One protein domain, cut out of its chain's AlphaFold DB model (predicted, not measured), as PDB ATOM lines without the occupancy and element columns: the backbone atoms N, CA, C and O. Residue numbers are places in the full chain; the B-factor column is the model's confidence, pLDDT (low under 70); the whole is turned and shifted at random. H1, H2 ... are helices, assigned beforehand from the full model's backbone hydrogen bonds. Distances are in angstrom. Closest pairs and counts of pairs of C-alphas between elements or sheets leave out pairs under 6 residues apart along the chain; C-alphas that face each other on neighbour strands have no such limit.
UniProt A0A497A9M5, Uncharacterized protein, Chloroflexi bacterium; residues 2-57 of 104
ATOM      1  N   GLY A   2     -19.159 -32.684  -8.339       53.12
ATOM      2  CA  GLY A   2     -20.372 -32.976  -9.108       53.12
ATOM      3  C   GLY A   2     -20.443 -34.470  -9.438       53.12
ATOM      4  O   GLY A   2     -19.418 -35.153  -9.366       53.12
ATOM      5  N   PRO A   3     -21.623 -35.003  -9.763       59.94
ATOM      6  CA  PRO A   3     -21.767 -36.427 -10.017       59.94
ATOM      7  C   PRO A   3     -21.014 -36.826 -11.301       59.94
ATOM      8  O   PRO A   3     -21.070 -36.120 -12.310       59.94
ATOM      9  N   SER A   4     -20.295 -37.954 -11.261       72.44
ATOM     10  CA  SER A   4     -19.406 -38.427 -12.341       72.44
ATOM     11  C   SER A   4     -20.102 -38.566 -13.701       72.44
ATOM     12  O   SER A   4     -19.471 -38.361 -14.735       72.44
ATOM     13  N   TRP A   5     -21.418 -38.812 -13.715       75.00
ATOM     14  CA  TRP A   5     -22.212 -38.909 -14.943       75.00
ATOM     15  C   TRP A   5     -22.196 -37.615 -15.770       75.00
ATOM     16  O   TRP A   5     -22.154 -37.676 -16.994       75.00
ATOM     17  N   ALA A   6     -22.180 -36.439 -15.132       82.31
ATOM     18  CA  ALA A   6     -22.192 -35.166 -15.853       82.31
ATOM     19  C   ALA A   6     -20.852 -34.912 -16.564       82.31
ATOM     20  O   ALA A   6     -20.812 -34.329 -17.647       82.31
ATOM     21  N   GLN A   7     -19.745 -35.372 -15.975       86.12
ATOM     22  CA  GLN A   7     -18.421 -35.299 -16.594       86.12
ATOM     23  C   GLN A   7     -18.314 -36.256 -17.784       86.12
ATOM     24  O   GLN A   7     -17.849 -35.842 -18.845       86.12
ATOM     25  N   ASP A   8     -18.810 -37.484 -17.619       84.62
ATOM     26  CA  ASP A   8     -18.840 -38.510 -18.659       84.62
ATOM     27  C   ASP A   8     -19.715 -38.086 -19.856       84.62
ATOM     28  O   ASP A   8     -19.279 -38.176 -21.001       84.62
ATOM     29  N   VAL A   9     -20.912 -37.532 -19.621       82.50
ATOM     30  CA  VAL A   9     -21.779 -37.004 -20.694       82.50
ATOM     31  C   VAL A   9     -21.101 -35.844 -21.429       82.50
ATOM     32  O   VAL A   9     -21.028 -35.848 -22.657       82.50
ATOM     33  N   ASN A  10     -20.525 -34.883 -20.699       83.81
ATOM     34  CA  ASN A  10     -19.787 -33.773 -21.305       83.81
ATOM     35  C   ASN A  10     -18.551 -34.232 -22.091       83.81
ATOM     36  O   ASN A  10     -18.108 -33.530 -22.998       83.81
ATOM     37  N   TYR A  11     -17.944 -35.362 -21.726       84.19
ATOM     38  CA  TYR A  11     -16.855 -35.953 -22.497       84.19
ATOM     39  C   TYR A  11     -17.356 -36.471 -23.848       84.19
ATOM     40  O   TYR A  11     -16.776 -36.130 -24.876       84.19
ATOM     41  N   LEU A  12     -18.464 -37.220 -23.850       82.25
ATOM     42  CA  LEU A  12     -19.045 -37.784 -25.071       82.25
ATOM     43  C   LEU A  12     -19.414 -36.699 -26.094       82.25
ATOM     44  O   LEU A  12     -19.103 -36.863 -27.272       82.25
ATOM     45  N   PHE A  13     -19.995 -35.582 -25.641       81.50
ATOM     46  CA  PHE A  13     -20.273 -34.425 -26.501       81.50
ATOM     47  C   PHE A  13     -18.993 -33.729 -26.981       81.50
ATOM     48  O   PHE A  13     -18.849 -33.459 -28.165       81.50
ATOM     49  N   ARG A  14     -18.026 -33.464 -26.089       83.06
ATOM     50  CA  ARG A  14     -16.777 -32.764 -26.462       83.06
ATOM     51  C   ARG A  14     -15.891 -33.536 -27.435       83.06
ATOM     52  O   ARG A  14     -15.029 -32.928 -28.054       83.06
ATOM     53  N   GLN A  15     -16.015 -34.857 -27.482       80.94
ATOM     54  CA  GLN A  15     -15.207 -35.717 -28.349       80.94
ATOM     55  C   GLN A  15     -15.956 -36.168 -29.613       80.94
ATOM     56  O   GLN A  15     -15.442 -37.032 -30.331       80.94
ATOM     57  N   ASP A  16     -17.152 -35.615 -29.862       75.62
ATOM     58  CA  ASP A  16     -18.044 -35.982 -30.971       75.62
ATOM     59  C   ASP A  16     -18.327 -37.496 -31.035       75.62
ATOM     60  O   ASP A  16     -18.436 -38.101 -32.107       75.62
ATOM     61  N   ILE A  17     -18.398 -38.132 -29.858       74.62
ATOM     62  CA  ILE A  17     -18.659 -39.571 -29.727       74.62
ATOM     63  C   ILE A  17     -20.153 -39.854 -29.861       74.62
ATOM     64  O   ILE A  17     -20.542 -40.841 -30.484       74.62
ATOM     65  N   ILE A  18     -20.982 -38.987 -29.283       68.31
ATOM     66  CA  ILE A  18     -22.424 -38.967 -29.513       68.31
ATOM     67  C   ILE A  18     -22.778 -37.629 -30.147       68.31
ATOM     68  O   ILE A  18     -22.307 -36.595 -29.676       68.31
ATOM     69  N   PHE A  19     -23.638 -37.664 -31.164       62.81
ATOM     70  CA  PHE A  19     -24.314 -36.478 -31.676       62.81
ATOM     71  C   PHE A  19     -23.367 -35.369 -32.159       62.81
ATOM     72  O   PHE A  19     -23.386 -34.250 -31.641       62.81
ATOM     73  N   SER A  20     -22.561 -35.660 -33.183       65.50
ATOM     74  CA  SER A  20     -21.873 -34.590 -33.912       65.50
ATOM     75  C   SER A  20     -22.895 -33.733 -34.682       65.50
ATOM     76  O   SER A  20     -23.996 -34.189 -35.011       65.50
ATOM     77  N   GLY A  21     -22.546 -32.487 -35.019       64.38
ATOM     78  CA  GLY A  21     -23.406 -31.648 -35.874       64.38
ATOM     79  C   GLY A  21     -23.719 -32.298 -37.232       64.38
ATOM     80  O   GLY A  21     -24.794 -32.101 -37.803       64.38
ATOM     81  N   GLU A  22     -22.805 -33.136 -37.716       66.81
ATOM     82  CA  GLU A  22     -22.966 -33.919 -38.937       66.81
ATOM     83  C   GLU A  22     -23.930 -35.101 -38.752       66.81
ATOM     84  O   GLU A  22     -24.791 -35.307 -39.608       66.81
ATOM     85  N   ASP A  23     -23.892 -35.803 -37.610       68.00
ATOM     86  CA  ASP A  23     -24.857 -36.867 -37.295       68.00
ATOM     87  C   ASP A  23     -26.288 -36.326 -37.258       68.00
ATOM     88  O   ASP A  23     -27.193 -36.934 -37.821       68.00
ATOM     89  N   PHE A  24     -26.510 -35.164 -36.632       67.44
ATOM     90  CA  PHE A  24     -27.835 -34.536 -36.603       67.44
ATOM     91  C   PHE A  24     -28.314 -34.125 -37.992       67.44
ATOM     92  O   PHE A  24     -29.502 -34.234 -38.299       67.44
ATOM     93  N   THR A  25     -27.398 -33.651 -38.835       71.56
ATOM     94  CA  THR A  25     -27.718 -33.282 -40.216       71.56
ATOM     95  C   THR A  25     -28.138 -34.516 -41.011       71.56
ATOM     96  O   THR A  25     -29.159 -34.479 -41.696       71.56
ATOM     97  N   GLN A  26     -27.417 -35.631 -40.870       68.69
ATOM     98  CA  GLN A  26     -27.756 -36.894 -41.527       68.69
ATOM     99  C   GLN A  26     -29.040 -37.521 -40.971       68.69
ATOM    100  O   GLN A  26     -29.893 -37.919 -41.753       68.69
ATOM    101  N   MET A  27     -29.259 -37.530 -39.652       71.81
ATOM    102  CA  MET A  27     -30.516 -38.027 -39.072       71.81
ATOM    103  C   MET A  27     -31.728 -37.242 -39.572       71.81
ATOM    104  O   MET A  27     -32.755 -37.839 -39.867       71.81
ATOM    105  N   ASN A  28     -31.618 -35.915 -39.685       71.25
ATOM    106  CA  ASN A  28     -32.728 -35.089 -40.159       71.25
ATOM    107  C   ASN A  28     -32.942 -35.184 -41.673       71.25
ATOM    108  O   ASN A  28     -34.075 -35.072 -42.131       71.25
ATOM    109  N   ARG A  29     -31.870 -35.351 -42.455       71.56
ATOM    110  CA  ARG A  29     -31.960 -35.403 -43.920       71.56
ATOM    111  C   ARG A  29     -32.281 -36.802 -44.441       71.56
ATOM    112  O   ARG A  29     -33.110 -36.945 -45.333       71.56
ATOM    113  N   ASP A  30     -31.619 -37.809 -43.883       71.06
ATOM    114  CA  ASP A  30     -31.543 -39.167 -44.422       71.06
ATOM    115  C   ASP A  30     -32.226 -40.202 -43.498       71.06
ATOM    116  O   ASP A  30     -32.231 -41.389 -43.818       71.06
ATOM    117  N   PHE A  31     -32.804 -39.772 -42.362       62.47
ATOM    118  CA  PHE A  31     -33.415 -40.623 -41.320       62.47
ATOM    119  C   PHE A  31     -32.489 -41.724 -40.771       62.47
ATOM    120  O   PHE A  31     -32.928 -42.647 -40.086       62.47
ATOM    121  N   GLU A  32     -31.188 -41.616 -41.036       62.00
ATOM    122  CA  GLU A  32     -30.168 -42.587 -40.668       62.00
ATOM    123  C   GLU A  32     -28.817 -41.875 -40.515       62.00
ATOM    124  O   GLU A  32     -28.498 -40.958 -41.268       62.00
ATOM    125  N   VAL A  33     -28.003 -42.302 -39.548       67.62
ATOM    126  CA  VAL A  33     -26.590 -41.901 -39.474       67.62
ATOM    127  C   VAL A  33     -25.785 -42.907 -40.283       67.62
ATOM    128  O   VAL A  33     -25.696 -44.076 -39.900       67.62
ATOM    129  N   ARG A  34     -25.171 -42.472 -41.384       68.06
ATOM    130  CA  ARG A  34     -24.261 -43.308 -42.172       68.06
ATOM    131  C   ARG A  34     -22.827 -42.935 -41.843       68.06
ATOM    132  O   ARG A  34     -22.340 -41.878 -42.221       68.06
ATOM    133  N   ARG A  35     -22.134 -43.847 -41.163       71.81
ATOM    134  CA  ARG A  35     -20.699 -43.729 -40.889       71.81
ATOM    135  C   ARG A  35     -19.932 -44.787 -41.670       71.81
ATOM    136  O   ARG A  35     -20.344 -45.944 -41.743       71.81
ATOM    137  N   SER A  36     -18.807 -44.397 -42.249       79.94
ATOM    138  CA  SER A  36     -17.846 -45.309 -42.862       79.94
ATOM    139  C   SER A  36     -17.198 -46.217 -41.811       79.94
ATOM    140  O   SER A  36     -17.114 -45.888 -40.625       79.94
ATOM    141  N   ALA A  37     -16.662 -47.360 -42.249       78.25
ATOM    142  CA  ALA A  37     -15.953 -48.283 -41.360       78.25
ATOM    143  C   ALA A  37     -14.756 -47.620 -40.642       78.25
ATOM    144  O   ALA A  37     -14.477 -47.938 -39.487       78.25
ATOM    145  N   GLY A  38     -14.078 -46.670 -41.302       81.44
ATOM    146  CA  GLY A  38     -12.970 -45.914 -40.713       81.44
ATOM    147  C   GLY A  38     -13.412 -44.989 -39.577       81.44
ATOM    148  O   GLY A  38     -12.758 -44.933 -38.536       81.44
ATOM    149  N   GLU A  39     -14.553 -44.313 -39.730       78.19
ATOM    150  CA  GLU A  39     -15.122 -43.447 -38.689       78.19
ATOM    151  C   GLU A  39     -15.593 -44.252 -37.478       78.19
ATOM    152  O   GLU A  39     -15.335 -43.864 -36.338       78.19
ATOM    153  N   VAL A  40     -16.216 -45.411 -37.716       79.69
ATOM    154  CA  VAL A  40     -16.612 -46.343 -36.651       79.69
ATOM    155  C   VAL A  40     -15.384 -46.842 -35.888       79.69
ATOM    156  O   VAL A  40     -15.369 -46.808 -34.658       79.69
ATOM    157  N   LEU A  41     -14.322 -47.253 -36.588       80.31
ATOM    158  CA  LEU A  41     -13.093 -47.724 -35.945       80.31
ATOM    159  C   LEU A  41     -12.412 -46.619 -35.123       80.31
ATOM    160  O   LEU A  41     -11.960 -46.873 -34.005       80.31
ATOM    161  N   SER A  42     -12.380 -45.387 -35.640       84.94
ATOM    162  CA  SER A  42     -11.845 -44.225 -34.923       84.94
ATOM    163  C   SER A  42     -12.624 -43.938 -33.635       84.94
ATOM    164  O   SER A  42     -12.022 -43.739 -32.579       84.94
ATOM    165  N   LEU A  43     -13.959 -43.975 -33.691       82.12
ATOM    166  CA  LEU A  43     -14.822 -43.817 -32.518       82.12
ATOM    167  C   LEU A  43     -14.558 -44.891 -31.458       82.12
ATOM    168  O   LEU A  43     -14.407 -44.570 -30.279       82.12
ATOM    169  N   VAL A  44     -14.458 -46.157 -31.875       82.81
ATOM    170  CA  VAL A  44     -14.151 -47.276 -30.974       82.81
ATOM    171  C   VAL A  44     -12.789 -47.076 -30.309       82.81
ATOM    172  O   VAL A  44     -12.674 -47.218 -29.092       82.81
ATOM    173  N   ALA A  45     -11.767 -46.685 -31.075       86.50
ATOM    174  CA  ALA A  45     -10.437 -46.412 -30.540       86.50
ATOM    175  C   ALA A  45     -10.446 -45.264 -29.513       86.50
ATOM    176  O   ALA A  45      -9.861 -45.405 -28.437       86.50
ATOM    177  N   LYS A  46     -11.157 -44.160 -29.795       86.00
ATOM    178  CA  LYS A  46     -11.330 -43.034 -28.857       86.00
ATOM    179  C   LYS A  46     -12.009 -43.476 -27.562       86.00
ATOM    180  O   LYS A  46     -11.532 -43.143 -26.480       86.00
ATOM    181  N   LEU A  47     -13.077 -44.268 -27.657       83.62
ATOM    182  CA  LEU A  47     -13.788 -44.799 -26.492       83.62
ATOM    183  C   LEU A  47     -12.889 -45.701 -25.635       83.62
ATOM    184  O   LEU A  47     -12.820 -45.510 -24.422       83.62
ATOM    185  N   ILE A  48     -12.144 -46.626 -26.244       86.00
ATOM    186  CA  ILE A  48     -11.201 -47.495 -25.519       86.00
ATOM    187  C   ILE A  48     -10.114 -46.659 -24.829       86.00
ATOM    188  O   ILE A  48      -9.858 -46.832 -23.636       86.00
ATOM    189  N   TRP A  49      -9.514 -45.710 -25.553       87.56
ATOM    190  CA  TRP A  49      -8.489 -44.822 -25.006       87.56
ATOM    191  C   TRP A  49      -9.014 -43.971 -23.841       87.56
ATOM    192  O   TRP A  49      -8.319 -43.791 -22.839       87.56
ATOM    193  N   SER A  50     -10.254 -43.487 -23.928       85.00
ATOM    194  CA  SER A  50     -10.880 -42.660 -22.890       85.00
ATOM    195  C   SER A  50     -11.061 -43.392 -21.556       85.00
ATOM    196  O   SER A  50     -10.849 -42.804 -20.493       85.00
ATOM    197  N   VAL A  51     -11.360 -44.694 -21.598       87.75
ATOM    198  CA  VAL A  51     -11.454 -45.536 -20.397       87.75
ATOM    199  C   VAL A  51     -10.076 -45.823 -19.812       87.75
ATOM    200  O   VAL A  51      -9.884 -45.685 -18.604       87.75
ATOM    201  N   ILE A  52      -9.093 -46.163 -20.653       88.44
ATOM    202  CA  ILE A  52      -7.710 -46.423 -20.213       88.44
ATOM    203  C   ILE A  52      -7.102 -45.172 -19.558       88.44
ATOM    204  O   ILE A  52      -6.477 -45.261 -18.502       88.44
ATOM    205  N   SER A  53      -7.340 -43.995 -20.143       88.81
ATOM    206  CA  SER A  53      -6.876 -42.698 -19.630       88.81
ATOM    207  C   SER A  53      -7.717 -42.139 -18.472       88.81
ATOM    208  O   SER A  53      -7.415 -41.053 -17.977       88.81
ATOM    209  N   ARG A  54      -8.746 -42.871 -18.010       86.75
ATOM    210  CA  ARG A  54      -9.686 -42.477 -16.939       86.75
ATOM    211  C   ARG A  54     -10.451 -41.174 -17.208       86.75
ATOM    212  O   ARG A  54     -10.971 -40.568 -16.275       86.75
ATOM    213  N   GLN A  55     -10.526 -40.748 -18.466       85.69
ATOM    214  CA  GLN A  55     -11.309 -39.583 -18.891       85.69
ATOM    215  C   GLN A  55     -12.796 -39.914 -19.056       85.69
ATOM    216  O   GLN A  55     -13.627 -39.010 -19.036       85.69
ATOM    217  N   PHE A  56     -13.113 -41.202 -19.199       84.88
ATOM    218  CA  PHE A  56     -14.465 -41.734 -19.268       84.88
ATOM    219  C   PHE A  56     -14.574 -42.975 -18.383       84.88
ATOM    220  O   PHE A  56     -13.711 -43.858 -18.423       84.88
ATOM    221  N   SER A  57     -15.609 -43.058 -17.551       88.56
ATOM    222  CA  SER A  57     -15.733 -44.194 -16.637       88.56
ATOM    223  C   SER A  57     -16.142 -45.487 -17.357       88.56
ATOM    224  O   SER A  57     -16.993 -45.508 -18.248       88.56
TER     225      SER A  57
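This is residues 2 to 57 of the 104 residues of an uncharacterized protein of Chloroflexi bacterium (UniProt A0A497A9M5). An open U of three helices, no two of which touch: H1, the link of residues 15 to 20 and H2 follow one another along one side, residues 31 to 36 cross over at the closed end, and H3 runs back along the other side. At the open end, residues 53 to 57 fold in from the end of H3 toward the side of H1. The printed part has 56 residues with three named helices, in the order H1, H2, H3, and no named strand; its class is all helix. The whole is loose, with a radius of gyration of the C-alphas of 12.8 A, and its C-alphas span 36 by 25 by 12 A.

The first helix, H1, residues 4 to 14, has its centre at (-19.599, -36.183, -20.084) and the N-to-C direction (0.18, 0.26, -0.95). A short link of 6 residues joins it to H2, residues 21 to 30, with its centre at (-28.129, -35.483, -39.802) and the direction (-0.75, -0.36, -0.56). Another short link of 6 residues joins H2 to H3, residues 37 to 52, with its centre at (-12.491, -45.513, -30.730) and the direction (0.27, 0.06, 0.96). H1 and H2 are apart, with no C-alpha of the one within 8 A of the other. By the same measure H2 and H3 are apart, and so are H1 and H3. In H1, H2 and H3 every O i to N i+4 pair of the backbone is within hydrogen-bond range.

H1 begins at Ser 4, whose C-alpha is at (-19.406, -38.427, -12.341), and measures 15.4 A from there to the C-alpha of Arg 14. H2 runs from Gly 21, with its C-alpha at (-23.406, -31.648, -35.874), to Asp 30, 14.0 A from first to last C-alpha. H3, the longest helix with 16 residues, goes from Ala 37 to Ile 52 and measures 22.8 A; its last C-alpha is at (-7.710, -46.423, -20.213).

The outline is flat, but only just, with spans of 36 by 25 by 12 A. The two C-alphas farthest apart are those of Gly 2 and Asp 30, at 37.6 A, while the first and last printed C-alphas, of Gly 2 and Ser 57, are 14.3 A apart. The printed part has no cut, and neither link between helices is long. The mean pLDDT of the printed part is 77.1; 14 residues are under 70, namely residues 2 to 3, 18 to 24, 26 and 31 to 34.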